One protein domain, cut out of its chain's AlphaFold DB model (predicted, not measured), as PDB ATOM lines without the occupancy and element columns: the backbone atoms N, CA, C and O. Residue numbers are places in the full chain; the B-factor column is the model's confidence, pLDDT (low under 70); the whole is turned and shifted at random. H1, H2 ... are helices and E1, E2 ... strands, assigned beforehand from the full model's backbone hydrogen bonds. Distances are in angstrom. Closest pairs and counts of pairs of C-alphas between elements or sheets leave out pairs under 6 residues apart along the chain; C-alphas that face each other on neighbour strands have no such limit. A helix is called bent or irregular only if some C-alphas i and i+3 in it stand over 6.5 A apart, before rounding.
ATOM      1  N   LYS A 215      -1.404 -30.683 -68.112       88.88
ATOM      2  CA  LYS A 215      -1.775 -30.867 -66.701       88.88
ATOM      3  C   LYS A 215      -1.379 -32.254 -66.191       88.88
ATOM      4  O   LYS A 215      -1.872 -33.268 -66.694       88.88
ATOM      5  N   LYS A 216      -0.529 -32.300 -65.164       88.75
ATOM      6  CA  LYS A 216      -0.091 -33.516 -64.459       88.75
ATOM      7  C   LYS A 216      -0.554 -33.472 -63.001       88.75
ATOM      8  O   LYS A 216      -0.976 -32.433 -62.511       88.75
ATOM      9  N   THR A 217      -0.532 -34.622 -62.332       91.06
ATOM     10  CA  THR A 217      -0.879 -34.724 -60.910       91.06
ATOM     11  C   THR A 217       0.391 -34.653 -60.072       91.06
ATOM     12  O   THR A 217       1.255 -35.520 -60.193       91.06
ATOM     13  N   TYR A 218       0.471 -33.638 -59.223       86.38
ATOM     14  CA  TYR A 218       1.512 -33.413 -58.230       86.38
ATOM     15  C   TYR A 218       0.957 -33.747 -56.848       86.38
ATOM     16  O   TYR A 218      -0.237 -33.590 -56.597       86.38
ATOM     17  N   MET A 219       1.804 -34.258 -55.965       89.44
ATOM     18  CA  MET A 219       1.384 -34.708 -54.642       89.44
ATOM     19  C   MET A 219       1.910 -33.740 -53.593       89.44
ATOM     20  O   MET A 219       3.120 -33.578 -53.477       89.44
ATOM     21  N   ALA A 220       1.007 -33.100 -52.860       84.50
ATOM     22  CA  ALA A 220       1.357 -32.095 -51.861       84.50
ATOM     23  C   ALA A 220       1.411 -32.694 -50.446       84.50
ATOM     24  O   ALA A 220       2.256 -32.339 -49.633       84.50
ATOM     25  N   ALA A 221       0.569 -33.687 -50.162       89.44
ATOM     26  CA  ALA A 221       0.562 -34.393 -48.885       89.44
ATOM     27  C   ALA A 221       0.210 -35.865 -49.093       89.44
ATOM     28  O   ALA A 221      -0.584 -36.178 -49.981       89.44
ATOM     29  N   MET A 222       0.758 -36.759 -48.270       88.81
ATOM     30  CA  MET A 222       0.482 -38.198 -48.305       88.81
ATOM     31  C   MET A 222       0.245 -38.710 -46.890       88.81
ATOM     32  O   MET A 222       1.061 -38.466 -46.006       88.81
ATOM     33  N   ASP A 223      -0.841 -39.464 -46.723       90.62
ATOM     34  CA  ASP A 223      -1.179 -40.205 -45.504       90.62
ATOM     35  C   ASP A 223      -1.091 -39.391 -44.197       90.62
ATOM     36  O   ASP A 223      -0.717 -39.915 -43.149       90.62
ATOM     37  N   ILE A 224      -1.492 -38.119 -44.246       93.25
ATOM     38  CA  ILE A 224      -1.519 -37.234 -43.076       93.25
ATOM     39  C   ILE A 224      -2.694 -37.605 -42.180       93.25
ATOM     40  O   ILE A 224      -3.791 -37.862 -42.677       93.25
ATOM     41  N   SER A 225      -2.482 -37.651 -40.866       91.00
ATOM     42  CA  SER A 225      -3.529 -38.009 -39.905       91.00
ATOM     43  C   SER A 225      -4.663 -36.978 -39.918       91.00
ATOM     44  O   SER A 225      -4.432 -35.791 -39.756       91.00
ATOM     45  N   MET A 226      -5.918 -37.415 -40.058       89.12
ATOM     46  CA  MET A 226      -7.081 -36.511 -39.955       89.12
ATOM     47  C   MET A 226      -7.524 -36.269 -38.505       89.12
ATOM     48  O   MET A 226      -8.444 -35.493 -38.259       89.12
ATOM     49  N   TYR A 227      -6.934 -36.995 -37.551       86.19
ATOM     50  CA  TYR A 227      -7.317 -36.966 -36.137       86.19
ATOM     51  C   TYR A 227      -6.293 -36.259 -35.244       86.19
ATOM     52  O   TYR A 227      -6.536 -36.124 -34.045       86.19
ATOM     53  N   SER A 228      -5.150 -35.847 -35.797       90.44
ATOM     54  CA  SER A 228      -4.234 -34.927 -35.122       90.44
ATOM     55  C   SER A 228      -4.757 -33.499 -35.259       90.44
ATOM     56  O   SER A 228      -5.473 -33.178 -36.209       90.44
ATOM     57  N   GLU A 229      -4.415 -32.642 -34.297       88.31
ATOM     58  CA  GLU A 229      -4.822 -31.232 -34.324       88.31
ATOM     59  C   GLU A 229      -4.205 -30.515 -35.536       88.31
ATOM     60  O   GLU A 229      -4.941 -29.922 -36.325       88.31
ATOM     61  N   SER A 230      -2.898 -30.683 -35.768       86.69
ATOM     62  CA  SER A 230      -2.189 -30.146 -36.938       86.69
ATOM     63  C   SER A 230      -2.709 -30.730 -38.257       86.69
ATOM     64  O   SER A 230      -3.009 -29.989 -39.192       86.69
ATOM     65  N   GLY A 231      -2.912 -32.046 -38.331       89.88
ATOM     66  CA  GLY A 231      -3.448 -32.701 -39.522       89.88
ATOM     67  C   GLY A 231      -4.889 -32.297 -39.867       89.88
ATOM     68  O   GLY A 231      -5.214 -32.143 -41.046       89.88
ATOM     69  N   SER A 232      -5.749 -32.044 -38.872       92.75
ATOM     70  CA  SER A 232      -7.095 -31.496 -39.101       92.75
ATOM     71  C   SER A 232      -7.043 -30.065 -39.648       92.75
ATOM     72  O   SER A 232      -7.779 -29.758 -40.586       92.75
ATOM     73  N   SER A 233      -6.157 -29.211 -39.122       91.94
ATOM     74  CA  SER A 233      -5.962 -27.848 -39.637       91.94
ATOM     75  C   SER A 233      -5.458 -27.853 -41.081       91.94
ATOM     76  O   SER A 233      -5.988 -27.131 -41.920       91.94
ATOM     77  N   ILE A 234      -4.508 -28.734 -41.414       94.31
ATOM     78  CA  ILE A 234      -4.007 -28.912 -42.788       94.31
ATOM     79  C   ILE A 234      -5.119 -29.409 -43.727       94.31
ATOM     80  O   ILE A 234      -5.203 -28.984 -44.880       94.31
ATOM     81  N   LEU A 235      -5.986 -30.314 -43.260       93.44
ATOM     82  CA  LEU A 235      -7.120 -30.818 -44.038       93.44
ATOM     83  C   LEU A 235      -8.122 -29.705 -44.376       93.44
ATOM     84  O   LEU A 235      -8.622 -29.647 -45.502       93.44
ATOM     85  N   ASP A 236      -8.431 -28.846 -43.409       93.25
ATOM     86  CA  ASP A 236      -9.345 -27.724 -43.613       93.25
ATOM     87  C   ASP A 236      -8.723 -26.656 -44.517       93.25
ATOM     88  O   ASP A 236      -9.391 -26.188 -45.440       93.25
ATOM     89  N   LEU A 237      -7.425 -26.387 -44.354       92.00
ATOM     90  CA  LEU A 237      -6.642 -25.517 -45.227       92.00
ATOM     91  C   LEU A 237      -6.680 -25.988 -46.688       92.00
ATOM     92  O   LEU A 237      -7.059 -25.238 -47.586       92.00
ATOM     93  N   ALA A 238      -6.382 -27.269 -46.932       89.81
ATOM     94  CA  ALA A 238      -6.406 -27.845 -48.275       89.81
ATOM     95  C   ALA A 238      -7.798 -27.746 -48.927       89.81
ATOM     96  O   ALA A 238      -7.909 -27.471 -50.122       89.81
ATOM     97  N   LYS A 239      -8.877 -27.929 -48.150       93.06
ATOM     98  CA  LYS A 239     -10.257 -27.754 -48.638       93.06
ATOM     99  C   LYS A 239     -10.596 -26.292 -48.911       93.06
ATOM    100  O   LYS A 239     -11.276 -26.019 -49.897       93.06
ATOM    101  N   GLN A 240     -10.151 -25.371 -48.057       91.00
ATOM    102  CA  GLN A 240     -10.366 -23.933 -48.221       91.00
ATOM    103  C   GLN A 240      -9.684 -23.414 -49.489       91.00
ATOM    104  O   GLN A 240     -10.283 -22.644 -50.235       91.00
ATOM    105  N   MET A 241      -8.486 -23.919 -49.777       83.44
ATOM    106  CA  MET A 241      -7.753 -23.655 -51.014       83.44
ATOM    107  C   MET A 241      -8.337 -24.380 -52.243       83.44
ATOM    108  O   MET A 241      -7.854 -24.201 -53.357       83.44
ATOM    109  N   GLY A 242      -9.369 -25.213 -52.072       89.19
ATOM    110  CA  GLY A 242     -10.009 -25.942 -53.170       89.19
ATOM    111  C   GLY A 242      -9.151 -27.057 -53.778       89.19
ATOM    112  O   GLY A 242      -9.371 -27.428 -54.933       89.19
ATOM    113  N   LEU A 243      -8.180 -27.591 -53.030       91.62
ATOM    114  CA  LEU A 243      -7.286 -28.655 -53.493       91.62
ATOM    115  C   LEU A 243      -7.991 -30.022 -53.512       91.62
ATOM    116  O   LEU A 243      -8.968 -30.257 -52.796       91.62
ATOM    117  N   ASP A 244      -7.490 -30.950 -54.333       93.50
ATOM    118  CA  ASP A 244      -8.036 -32.310 -54.417       93.50
ATOM    119  C   ASP A 244      -7.590 -33.127 -53.199       93.50
ATOM    120  O   ASP A 244      -6.410 -33.466 -53.064       93.50
ATOM    121  N   VAL A 245      -8.536 -33.435 -52.307       94.19
ATOM    122  CA  VAL A 245      -8.283 -34.174 -51.069       94.19
ATOM    123  C   VAL A 245      -8.940 -35.549 -51.098       94.19
ATOM    124  O   VAL A 245     -10.156 -35.687 -51.227       94.19
ATOM    125  N   ASP A 246      -8.121 -36.571 -50.882       93.50
ATOM    126  CA  ASP A 246      -8.516 -37.974 -50.827       93.50
ATOM    127  C   ASP A 246      -8.394 -38.486 -49.388       93.50
ATOM    128  O   ASP A 246      -7.291 -38.741 -48.897       93.50
ATOM    129  N   ALA A 247      -9.527 -38.572 -48.686       90.81
ATOM    130  CA  ALA A 247      -9.597 -38.986 -47.289       90.81
ATOM    131  C   ALA A 247      -9.935 -40.478 -47.163       90.81
ATOM    132  O   ALA A 247     -10.934 -40.960 -47.697       90.81
ATOM    133  N   ASN A 248      -9.133 -41.205 -46.390       89.62
ATOM    134  CA  ASN A 248      -9.329 -42.612 -46.088       89.62
ATOM    135  C   ASN A 248      -9.806 -42.795 -44.642       89.62
ATOM    136  O   ASN A 248      -9.018 -42.856 -43.697       89.62
ATOM    137  N   GLU A 249     -11.120 -42.953 -44.477       85.00
ATOM    138  CA  GLU A 249     -11.753 -43.150 -43.165       85.00
ATOM    139  C   GLU A 249     -11.302 -44.436 -42.452       85.00
ATOM    140  O   GLU A 249     -11.389 -44.529 -41.230       85.00
ATOM    141  N   SER A 250     -10.817 -45.444 -43.187       80.38
ATOM    142  CA  SER A 250     -10.399 -46.721 -42.591       80.38
ATOM    143  C   SER A 250      -9.025 -46.654 -41.921       80.38
ATOM    144  O   SER A 250      -8.788 -47.371 -40.948       80.38
ATOM    145  N   THR A 251      -8.135 -45.794 -42.422       84.44
ATOM    146  CA  THR A 251      -6.802 -45.540 -41.853       84.44
ATOM    147  C   THR A 251      -6.758 -44.264 -41.024       84.44
ATOM    148  O   THR A 251      -5.808 -44.079 -40.270       84.44
ATOM    149  N   GLY A 252      -7.776 -43.404 -41.128       90.00
ATOM    150  CA  GLY A 252      -7.784 -42.105 -40.469       90.00
ATOM    151  C   GLY A 252      -6.780 -41.129 -41.075       90.00
ATOM    152  O   GLY A 252      -6.260 -40.281 -40.356       90.00
ATOM    153  N   THR A 253      -6.472 -41.259 -42.370       94.25
ATOM    154  CA  THR A 253      -5.488 -40.412 -43.063       94.25
ATOM    155  C   THR A 253      -6.053 -39.747 -44.317       94.25
ATOM    156  O   THR A 253      -7.068 -40.192 -44.850       94.25
ATOM    157  N   PHE A 254      -5.413 -38.688 -44.816       95.56
ATOM    158  CA  PHE A 254      -5.752 -38.048 -46.088       95.56
ATOM    159  C   PHE A 254      -4.515 -37.736 -46.941       95.56
ATOM    160  O   PHE A 254      -3.389 -37.658 -46.455       95.56
ATOM    161  N   THR A 255      -4.737 -37.578 -48.244       94.75
ATOM    162  CA  THR A 255      -3.732 -37.217 -49.254       94.75
ATOM    163  C   THR A 255      -4.214 -35.990 -50.020       94.75
ATOM    164  O   THR A 255      -5.391 -35.917 -50.367       94.75
ATOM    165  N   VAL A 256      -3.310 -35.057 -50.326       94.94
ATOM    166  CA  VAL A 256      -3.609 -33.847 -51.112       94.94
ATOM    167  C   VAL A 256      -2.894 -33.921 -52.457       94.94
ATOM    168  O   VAL A 256      -1.686 -34.177 -52.522       94.94
ATOM    169  N   ARG A 257      -3.639 -33.703 -53.544       93.75
ATOM    170  CA  ARG A 257      -3.144 -33.719 -54.924       93.75
ATOM    171  C   ARG A 257      -3.468 -32.406 -55.632       93.75
ATOM    172  O   ARG A 257      -4.498 -31.785 -55.400       93.75
ATOM    173  N   ILE A 258      -2.589 -32.013 -56.545       92.06
ATOM    174  CA  ILE A 258      -2.725 -30.810 -57.369       92.06
ATOM    175  C   ILE A 258      -2.648 -31.241 -58.831       92.06
ATOM    176  O   ILE A 258      -1.663 -31.846 -59.255       92.06
ATOM    177  N   LYS A 259      -3.704 -30.981 -59.609       90.81
ATOM    178  CA  LYS A 259      -3.748 -31.310 -61.040       90.81
ATOM    179  C   LYS A 259      -3.600 -30.050 -61.883       90.81
ATOM    180  O   LYS A 259      -4.587 -29.394 -62.206       90.81
ATOM    181  N   ALA A 260      -2.371 -29.771 -62.281       87.00
ATOM    182  CA  ALA A 260      -1.983 -28.491 -62.844       87.00
ATOM    183  C   ALA A 260      -0.865 -28.665 -63.883       87.00
ATOM    184  O   ALA A 260      -0.238 -29.728 -63.957       87.00
ATOM    185  N   ASN A 261      -0.667 -27.668 -64.747       85.12
ATOM    186  CA  ASN A 261       0.550 -27.607 -65.569       85.12
ATOM    187  C   ASN A 261       1.771 -27.266 -64.675       85.12
ATOM    188  O   ASN A 261       1.566 -26.961 -63.503       85.12
ATOM    189  N   PRO A 262       3.028 -27.362 -65.151       79.00
ATOM    190  CA  PRO A 262       4.197 -27.132 -64.298       79.00
ATOM    191  C   PRO A 262       4.208 -25.789 -63.556       79.00
ATOM    192  O   PRO A 262       4.516 -25.793 -62.370       79.00
ATOM    193  N   THR A 263       3.836 -24.684 -64.209       72.31
ATOM    194  CA  THR A 263       3.781 -23.346 -63.591       72.31
ATOM    195  C   THR A 263       2.675 -23.270 -62.543       72.31
ATOM    196  O   THR A 263       2.964 -23.085 -61.369       72.31
ATOM    197  N   GLU A 264       1.432 -23.585 -62.928       83.06
ATOM    198  CA  GLU A 264       0.281 -23.623 -62.010       83.06
ATOM    199  C   GLU A 264       0.548 -24.544 -60.796       83.06
ATOM    200  O   GLU A 264       0.085 -24.282 -59.687       83.06
ATOM    201  N   ALA A 265       1.266 -25.658 -61.004       78.94
ATOM    202  CA  ALA A 265       1.643 -26.588 -59.946       78.94
ATOM    203  C   ALA A 265       2.695 -25.995 -59.009       78.94
ATOM    204  O   ALA A 265       2.577 -26.186 -57.803       78.94
ATOM    205  N   TYR A 266       3.710 -25.314 -59.546       62.41
ATOM    206  CA  TYR A 266       4.735 -24.656 -58.745       62.41
ATOM    207  C   TYR A 266       4.107 -23.616 -57.808       62.41
ATOM    208  O   TYR A 266       4.343 -23.674 -56.601       62.41
ATOM    209  N   ASP A 267       3.218 -22.777 -58.335       72.00
ATOM    210  CA  ASP A 267       2.537 -21.728 -57.568       72.00
ATOM    211  C   ASP A 267       1.611 -22.338 -56.507       72.00
ATOM    212  O   ASP A 267       1.774 -22.104 -55.312       72.00
ATOM    213  N   SER A 268       0.722 -23.256 -56.914       79.69
ATOM    214  CA  SER A 268      -0.241 -23.889 -55.996       79.69
ATOM    215  C   SER A 268       0.434 -24.694 -54.877       79.69
ATOM    216  O   SER A 268      -0.101 -24.789 -53.772       79.69
ATOM    217  N   ILE A 269       1.580 -25.332 -55.157       76.88
ATOM    218  CA  ILE A 269       2.352 -26.060 -54.139       76.88
ATOM    219  C   ILE A 269       3.050 -25.072 -53.202       76.88
ATOM    220  O   ILE A 269       3.055 -25.311 -51.997       76.88
ATOM    221  N   THR A 270       3.612 -23.981 -53.729       67.00
ATOM    222  CA  THR A 270       4.274 -22.938 -52.931       67.00
ATOM    223  C   THR A 270       3.295 -22.292 -51.957       67.00
ATOM    224  O   THR A 270       3.566 -22.267 -50.759       67.00
ATOM    225  N   ASP A 271       2.115 -21.885 -52.427       72.75
ATOM    226  CA  ASP A 271       1.075 -21.294 -51.578       72.75
ATOM    227  C   ASP A 271       0.630 -22.252 -50.475       72.75
ATOM    228  O   ASP A 271       0.504 -21.871 -49.309       72.75
ATOM    229  N   PHE A 272       0.426 -23.527 -50.827       88.94
ATOM    230  CA  PHE A 272       0.047 -24.542 -49.854       88.94
ATOM    231  C   PHE A 272       1.157 -24.764 -48.821       88.94
ATOM    232  O   PHE A 272       0.871 -24.872 -47.631       88.94
ATOM    233  N   MET A 273       2.427 -24.776 -49.241       80.31
ATOM    234  CA  MET A 273       3.570 -24.865 -48.329       80.31
ATOM    235  C   MET A 273       3.663 -23.659 -47.395       80.31
ATOM    236  O   MET A 273       3.906 -23.854 -46.207       80.31
ATOM    237  N   ASN A 274       3.450 -22.440 -47.894       67.19
ATOM    238  CA  ASN A 274       3.501 -21.221 -47.086       67.19
ATOM    239  C   ASN A 274       2.418 -21.237 -46.006       67.19
ATOM    240  O   ASN A 274       2.710 -21.050 -44.825       67.19
ATOM    241  N   GLN A 275       1.183 -21.570 -46.387       78.94
ATOM    242  CA  GLN A 275       0.077 -21.660 -45.438       78.94
ATOM    243  C   GLN A 275       0.265 -22.801 -44.423       78.94
ATOM    244  O   GLN A 275      -0.043 -22.633 -43.246       78.94
ATOM    245  N   VAL A 276       0.821 -23.947 -44.832       81.12
ATOM    246  CA  VAL A 276       1.158 -25.045 -43.905       81.12
ATOM    247  C   VAL A 276       2.323 -24.672 -42.978       81.12
ATOM    248  O   VAL A 276       2.330 -25.085 -41.821       81.12
ATOM    249  N   THR A 277       3.286 -23.878 -43.449       73.12
ATOM    250  CA  THR A 277       4.406 -23.375 -42.633       73.12
ATOM    251  C   THR A 277       3.909 -22.426 -41.545       73.12
ATOM    252  O   THR A 277       4.352 -22.545 -40.408       73.12
ATOM    253  N   ALA A 278       2.936 -21.556 -41.840       74.62
ATOM    254  CA  ALA A 278       2.350 -20.654 -40.843       74.62
ATOM    255  C   ALA A 278       1.731 -21.402 -39.643       74.62
ATOM    256  O   ALA A 278       1.795 -20.933 -38.511       74.62
ATOM    257  N   LEU A 279       1.221 -22.624 -39.850       82.31
ATOM    258  CA  LEU A 279       0.692 -23.461 -38.765       82.31
ATOM    259  C   LEU A 279       1.764 -23.883 -37.738       82.31
ATOM    260  O   LEU A 279       1.425 -24.355 -36.653       82.31
ATOM    261  N   GLN A 280       3.059 -23.723 -38.034       75.75
ATOM    262  CA  GLN A 280       4.132 -24.012 -37.078       75.75
ATOM    263  C   GLN A 280       4.104 -23.093 -35.849       75.75
ATOM    264  O   GLN A 280       4.613 -23.491 -34.802       75.75
ATOM    265  N   GLU A 281       3.489 -21.910 -35.938       78.62
ATOM    266  CA  GLU A 281       3.310 -21.014 -34.789       78.62
ATOM    267  C   GLU A 281       2.403 -21.637 -33.716       78.62
ATOM    268  O   GLU A 281       2.695 -21.543 -32.522       78.62
ATOM    269  N   ASP A 282       1.363 -22.355 -34.147       81.12
ATOM    270  CA  ASP A 282       0.373 -22.978 -33.266       81.12
ATOM    271  C   ASP A 282       0.794 -24.377 -32.784       81.12
ATOM    272  O   ASP A 282       0.495 -24.768 -31.652       81.12
ATOM    273  N   PHE A 283       1.493 -25.146 -33.629       83.62
ATOM    274  CA  PHE A 283       1.795 -26.567 -33.371       83.62
ATOM    275  C   PHE A 283       3.284 -26.866 -33.123       83.62
ATOM    276  O   PHE A 283       3.627 -27.942 -32.626       83.62
ATOM    277  N   GLY A 284       4.169 -25.905 -33.392       69.94
ATOM    278  CA  GLY A 284       5.615 -26.008 -33.223       69.94
ATOM    279  C   GLY A 284       6.359 -26.545 -34.453       69.94
ATOM    280  O   GLY A 284       5.861 -27.368 -35.218       69.94
ATOM    281  N   ASN A 285       7.615 -26.113 -34.609       75.50
ATOM    282  CA  ASN A 285       8.468 -26.430 -35.768       75.50
ATOM    283  C   ASN A 285       8.796 -27.927 -35.939       75.50
ATOM    284  O   ASN A 285       9.161 -28.347 -37.036       75.50
ATOM    285  N   ASP A 286       8.678 -28.717 -34.869       79.75
ATOM    286  CA  ASP A 286       8.970 -30.156 -34.858       79.75
ATOM    287  C   ASP A 286       7.711 -31.024 -35.091       79.75
ATOM    288  O   ASP A 286       7.772 -32.249 -34.932       79.75
ATOM    289  N   ASP A 287       6.564 -30.421 -35.437       89.19
ATOM    290  CA  ASP A 287       5.331 -31.163 -35.715       89.19
ATOM    291  C   ASP A 287       5.502 -32.109 -36.916       89.19
ATOM    292  O   ASP A 287       5.968 -31.742 -38.001       89.19
ATOM    293  N   TYR A 288       5.123 -33.369 -36.701       87.44
ATOM    294  CA  TYR A 288       5.341 -34.447 -37.659       87.44
ATOM    295  C   TYR A 288       4.484 -34.308 -38.922       87.44
ATOM    296  O   TYR A 288       4.981 -34.567 -40.021       87.44
ATOM    297  N   ASP A 289       3.214 -33.916 -38.781       85.62
ATOM    298  CA  ASP A 289       2.286 -33.814 -39.906       85.62
ATOM    299  C   ASP A 289       2.666 -32.620 -40.791       85.62
ATOM    300  O   ASP A 289       2.774 -32.775 -42.009       85.62
ATOM    301  N   ILE A 290       2.994 -31.472 -40.184       81.81
ATOM    302  CA  ILE A 290       3.514 -30.293 -40.894       81.81
ATOM    303  C   ILE A 290       4.820 -30.637 -41.625       81.81
ATOM    304  O   ILE A 290       4.931 -30.424 -42.834       81.81
ATOM    305  N   GLY A 291       5.796 -31.234 -40.930       71.75
ATOM    306  CA  GLY A 291       7.078 -31.607 -41.534       71.75
ATOM    307  C   GLY A 291       6.939 -32.601 -42.696       71.75
ATOM    308  O   GLY A 291       7.637 -32.480 -43.707       71.75
ATOM    309  N   SER A 292       6.009 -33.556 -42.591       82.62
ATOM    310  CA  SER A 292       5.703 -34.520 -43.655       82.62
ATOM    311  C   SER A 292       5.140 -33.833 -44.904       82.62
ATOM    312  O   SER A 292       5.616 -34.074 -46.019       82.62
ATOM    313  N   VAL A 293       4.173 -32.924 -44.726       87.06
ATOM    314  CA  VAL A 293       3.573 -32.157 -45.828       87.06
ATOM    315  C   VAL A 293       4.604 -31.274 -46.521       87.06
ATOM    316  O   VAL A 293       4.707 -31.324 -47.748       87.06
ATOM    317  N   LEU A 294       5.414 -30.533 -45.761       73.19
ATOM    318  CA  LEU A 294       6.452 -29.668 -46.325       73.19
ATOM    319  C   LEU A 294       7.504 -30.470 -47.106       73.19
ATOM    320  O   LEU A 294       7.904 -30.061 -48.194       73.19
ATOM    321  N   GLY A 295       7.907 -31.648 -46.616       71.75
ATOM    322  CA  GLY A 295       8.860 -32.514 -47.319       71.75
ATOM    323  C   GLY A 295       8.325 -33.076 -48.644       71.75
ATOM    324  O   GLY A 295       9.030 -33.082 -49.662       71.75
ATOM    325  N   ILE A 296       7.068 -33.531 -48.659       78.12
ATOM    326  CA  ILE A 296       6.415 -34.069 -49.864       78.12
ATOM    327  C   ILE A 296       6.158 -32.956 -50.878       78.12
ATOM    328  O   ILE A 296       6.513 -33.098 -52.054       78.12
ATOM    329  N   SER A 297       5.596 -31.840 -50.416       70.75
ATOM    330  CA  SER A 297       5.346 -30.662 -51.243       70.75
ATOM    331  C   SER A 297       6.642 -30.125 -51.840       70.75
ATOM    332  O   SER A 297       6.694 -29.936 -53.048       70.75
ATOM    333  N   SER A 298       7.730 -30.020 -51.067       63.62
ATOM    334  CA  SER A 298       9.040 -29.588 -51.577       63.62
ATOM    335  C   SER A 298       9.567 -30.492 -52.700       63.62
ATOM    336  O   SER A 298      10.105 -30.015 -53.699       63.62
ATOM    337  N   THR A 299       9.372 -31.810 -52.595       76.75
ATOM    338  CA  THR A 299       9.771 -32.749 -53.658       76.75
ATOM    339  C   THR A 299       8.962 -32.524 -54.938       76.75
ATOM    340  O   THR A 299       9.524 -32.475 -56.035       76.75
ATOM    341  N   SER A 300       7.643 -32.367 -54.813       70.12
ATOM    342  CA  SER A 300       6.760 -32.090 -55.953       70.12
ATOM    343  C   SER A 300       6.994 -30.702 -56.556       70.12
ATOM    344  O   SER A 300       6.945 -30.574 -57.780       70.12
ATOM    345  N   LEU A 301       7.301 -29.705 -55.723       64.19
ATOM    346  CA  LEU A 301       7.680 -28.349 -56.112       64.19
ATOM    347  C   LEU A 301       8.951 -28.372 -56.959       64.19
ATOM    348  O   LEU A 301       8.955 -27.845 -58.064       64.19
ATOM    349  N   ASN A 302       9.996 -29.066 -56.494       57.97
ATOM    350  CA  ASN A 302      11.238 -29.230 -57.250       57.97
ATOM    351  C   ASN A 302      11.009 -29.956 -58.579       57.97
ATOM    352  O   ASN A 302      11.589 -29.580 -59.584       57.97
ATOM    353  N   HIS A 303      10.112 -30.942 -58.634       75.25
ATOM    354  CA  HIS A 303       9.784 -31.599 -59.900       75.25
ATOM    355  C   HIS A 303       9.006 -30.689 -60.871       75.25
ATOM    356  O   HIS A 303       9.187 -30.786 -62.087       75.25
ATOM    357  N   ALA A 304       8.129 -29.816 -60.364       63.94
ATOM    358  CA  ALA A 304       7.486 -28.779 -61.170       63.94
ATOM    359  C   ALA A 304       8.526 -27.767 -61.675       63.94
ATOM    360  O   ALA A 304       8.590 -27.506 -62.877       63.94
ATOM    361  N   LYS A 305       9.413 -27.312 -60.782       57.53
ATOM    362  CA  LYS A 305      10.530 -26.418 -61.082       57.53
ATOM    363  C   LYS A 305      11.476 -26.994 -62.128       57.53
ATOM    364  O   LYS A 305      11.740 -26.323 -63.111       57.53
ATOM    365  N   ASP A 306      11.902 -28.248 -61.998       69.25
ATOM    366  CA  ASP A 306      12.766 -28.922 -62.974       69.25
ATOM    367  C   ASP A 306      12.153 -28.892 -64.381       69.25
ATOM    368  O   ASP A 306      12.865 -28.780 -65.377       69.25
ATOM    369  N   LYS A 307      10.819 -28.985 -64.490       72.19
ATOM    370  CA  LYS A 307      10.123 -28.883 -65.778       72.19
ATOM    371  C   LYS A 307      10.087 -27.453 -66.308       72.19
ATOM    372  O   LYS A 307      10.289 -27.276 -67.508       72.19
ATOM    373  N   ILE A 308       9.863 -26.469 -65.441       58.19
ATOM    374  CA  ILE A 308       9.940 -25.046 -65.795       58.19
ATOM    375  C   ILE A 308      11.367 -24.698 -66.240       58.19
ATOM    376  O   ILE A 308      11.548 -24.136 -67.312       58.19
ATOM    377  N   ASP A 309      12.388 -25.119 -65.500       57.97
ATOM    378  CA  ASP A 309      13.792 -24.860 -65.814       57.97
ATOM    379  C   ASP A 309      14.222 -25.588 -67.116       57.97
ATOM    380  O   ASP A 309      14.968 -25.040 -67.927       57.97
ATOM    381  N   GLU A 310      13.723 -26.809 -67.379       72.50
ATOM    382  CA  GLU A 310      14.057 -27.593 -68.587       72.50
ATOM    383  C   GLU A 310      13.387 -27.054 -69.873       72.50
ATOM    384  O   GLU A 310      13.953 -27.186 -70.973       72.50
ATOM    385  N   PHE A 311      12.180 -26.477 -69.771       67.19
ATOM    386  CA  PHE A 311      11.337 -26.148 -70.934       67.19
ATOM    387  C   PHE A 311      10.836 -24.702 -71.013       67.19
ATOM    388  O   PHE A 311      10.484 -24.271 -72.110       67.19
ATOM    389  N   GLY A 312      10.830 -23.949 -69.916       54.03
ATOM    390  CA  GLY A 312      10.236 -22.614 -69.806       54.03
ATOM    391  C   GLY A 312      10.854 -21.595 -70.757       54.03
ATOM    392  O   GLY A 312      10.126 -20.971 -71.522       54.03
ATOM    393  N   VAL A 313      12.189 -21.516 -70.822       61.88
ATOM    394  CA  VAL A 313      12.892 -20.609 -71.753       61.88
ATOM    395  C   VAL A 313      12.518 -20.911 -73.207       61.88
ATOM    396  O   VAL A 313      12.147 -20.018 -73.956       61.88
TER     397      VAL A 313
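This is residues 215 to 313 of the 1141 residues of an uncharacterized protein of Clostridium sp. ASBs410 (UniProt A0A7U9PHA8). A three-stranded sheet has three helices over one face and its other face bare: the long H4 runs along edge strand E1, H2 runs back beside H4, and H1 lies slantwise. The short H3 sits in the turn between H2 and H4. The printed part has 99 residues, with four named helices and three named strands in the order E1 H1 E2 E3 H2 H3 H4; the sheet's order is E1 - E3 - E2, all antiparallel, and the class is mixed, helices and strands. The whole is compact, with a radius of gyration of the C-alphas of 13.3 A, and elongated, spanning 43 by 28 by 19 A.

E1, residues 216 to 225, spans 25.2 A from C-alpha 216 at (-0.091, -33.516, -64.459). E3 is residues 253 to 260, 23.4 A, and E2 residues 244 to 248. H1 is residues 229 to 240, 16.6 A; H2 residues 262 to 278, 24.4 A; H3 residues 280 to 283. H4, residues 288 to 313, spans 37.6 A to C-alpha 313 at (12.892, -20.609, -71.753); it is irregular, with C-alphas 310 and 313 7.8 A apart.

Inner strand E3 pairs with E1 (N 218 and O 258, 2.8 A) and, as a hairpin, with E2 (N 246 and O 255, 2.9 A). E1, H1, E2 form a split strand-helix-strand unit, E3 between its strands, with a right-handed crossover. H1 and H2 on one face make two layers, helices over a sheet; H4 is on the same face, along E1 at 3 degrees on the local plane. H2 and H4 touch, closest at the C-alphas of Pro 262 and Ala 304, 4.8 A, at a shallow tilt of 26 degrees, opposite ways. Every O i to N i+4 pair is within hydrogen-bond range in H1 and H2, and 21 of 22 in H4; H3 is too short for such a pair.

The C-alphas farthest apart are those of Ser 250 and Val 313, 45.5 A. The printed part has no cut, and its links are tight. Mean pLDDT of the printed part is 81.6; 15 residues are under 70, among them 311 to 313.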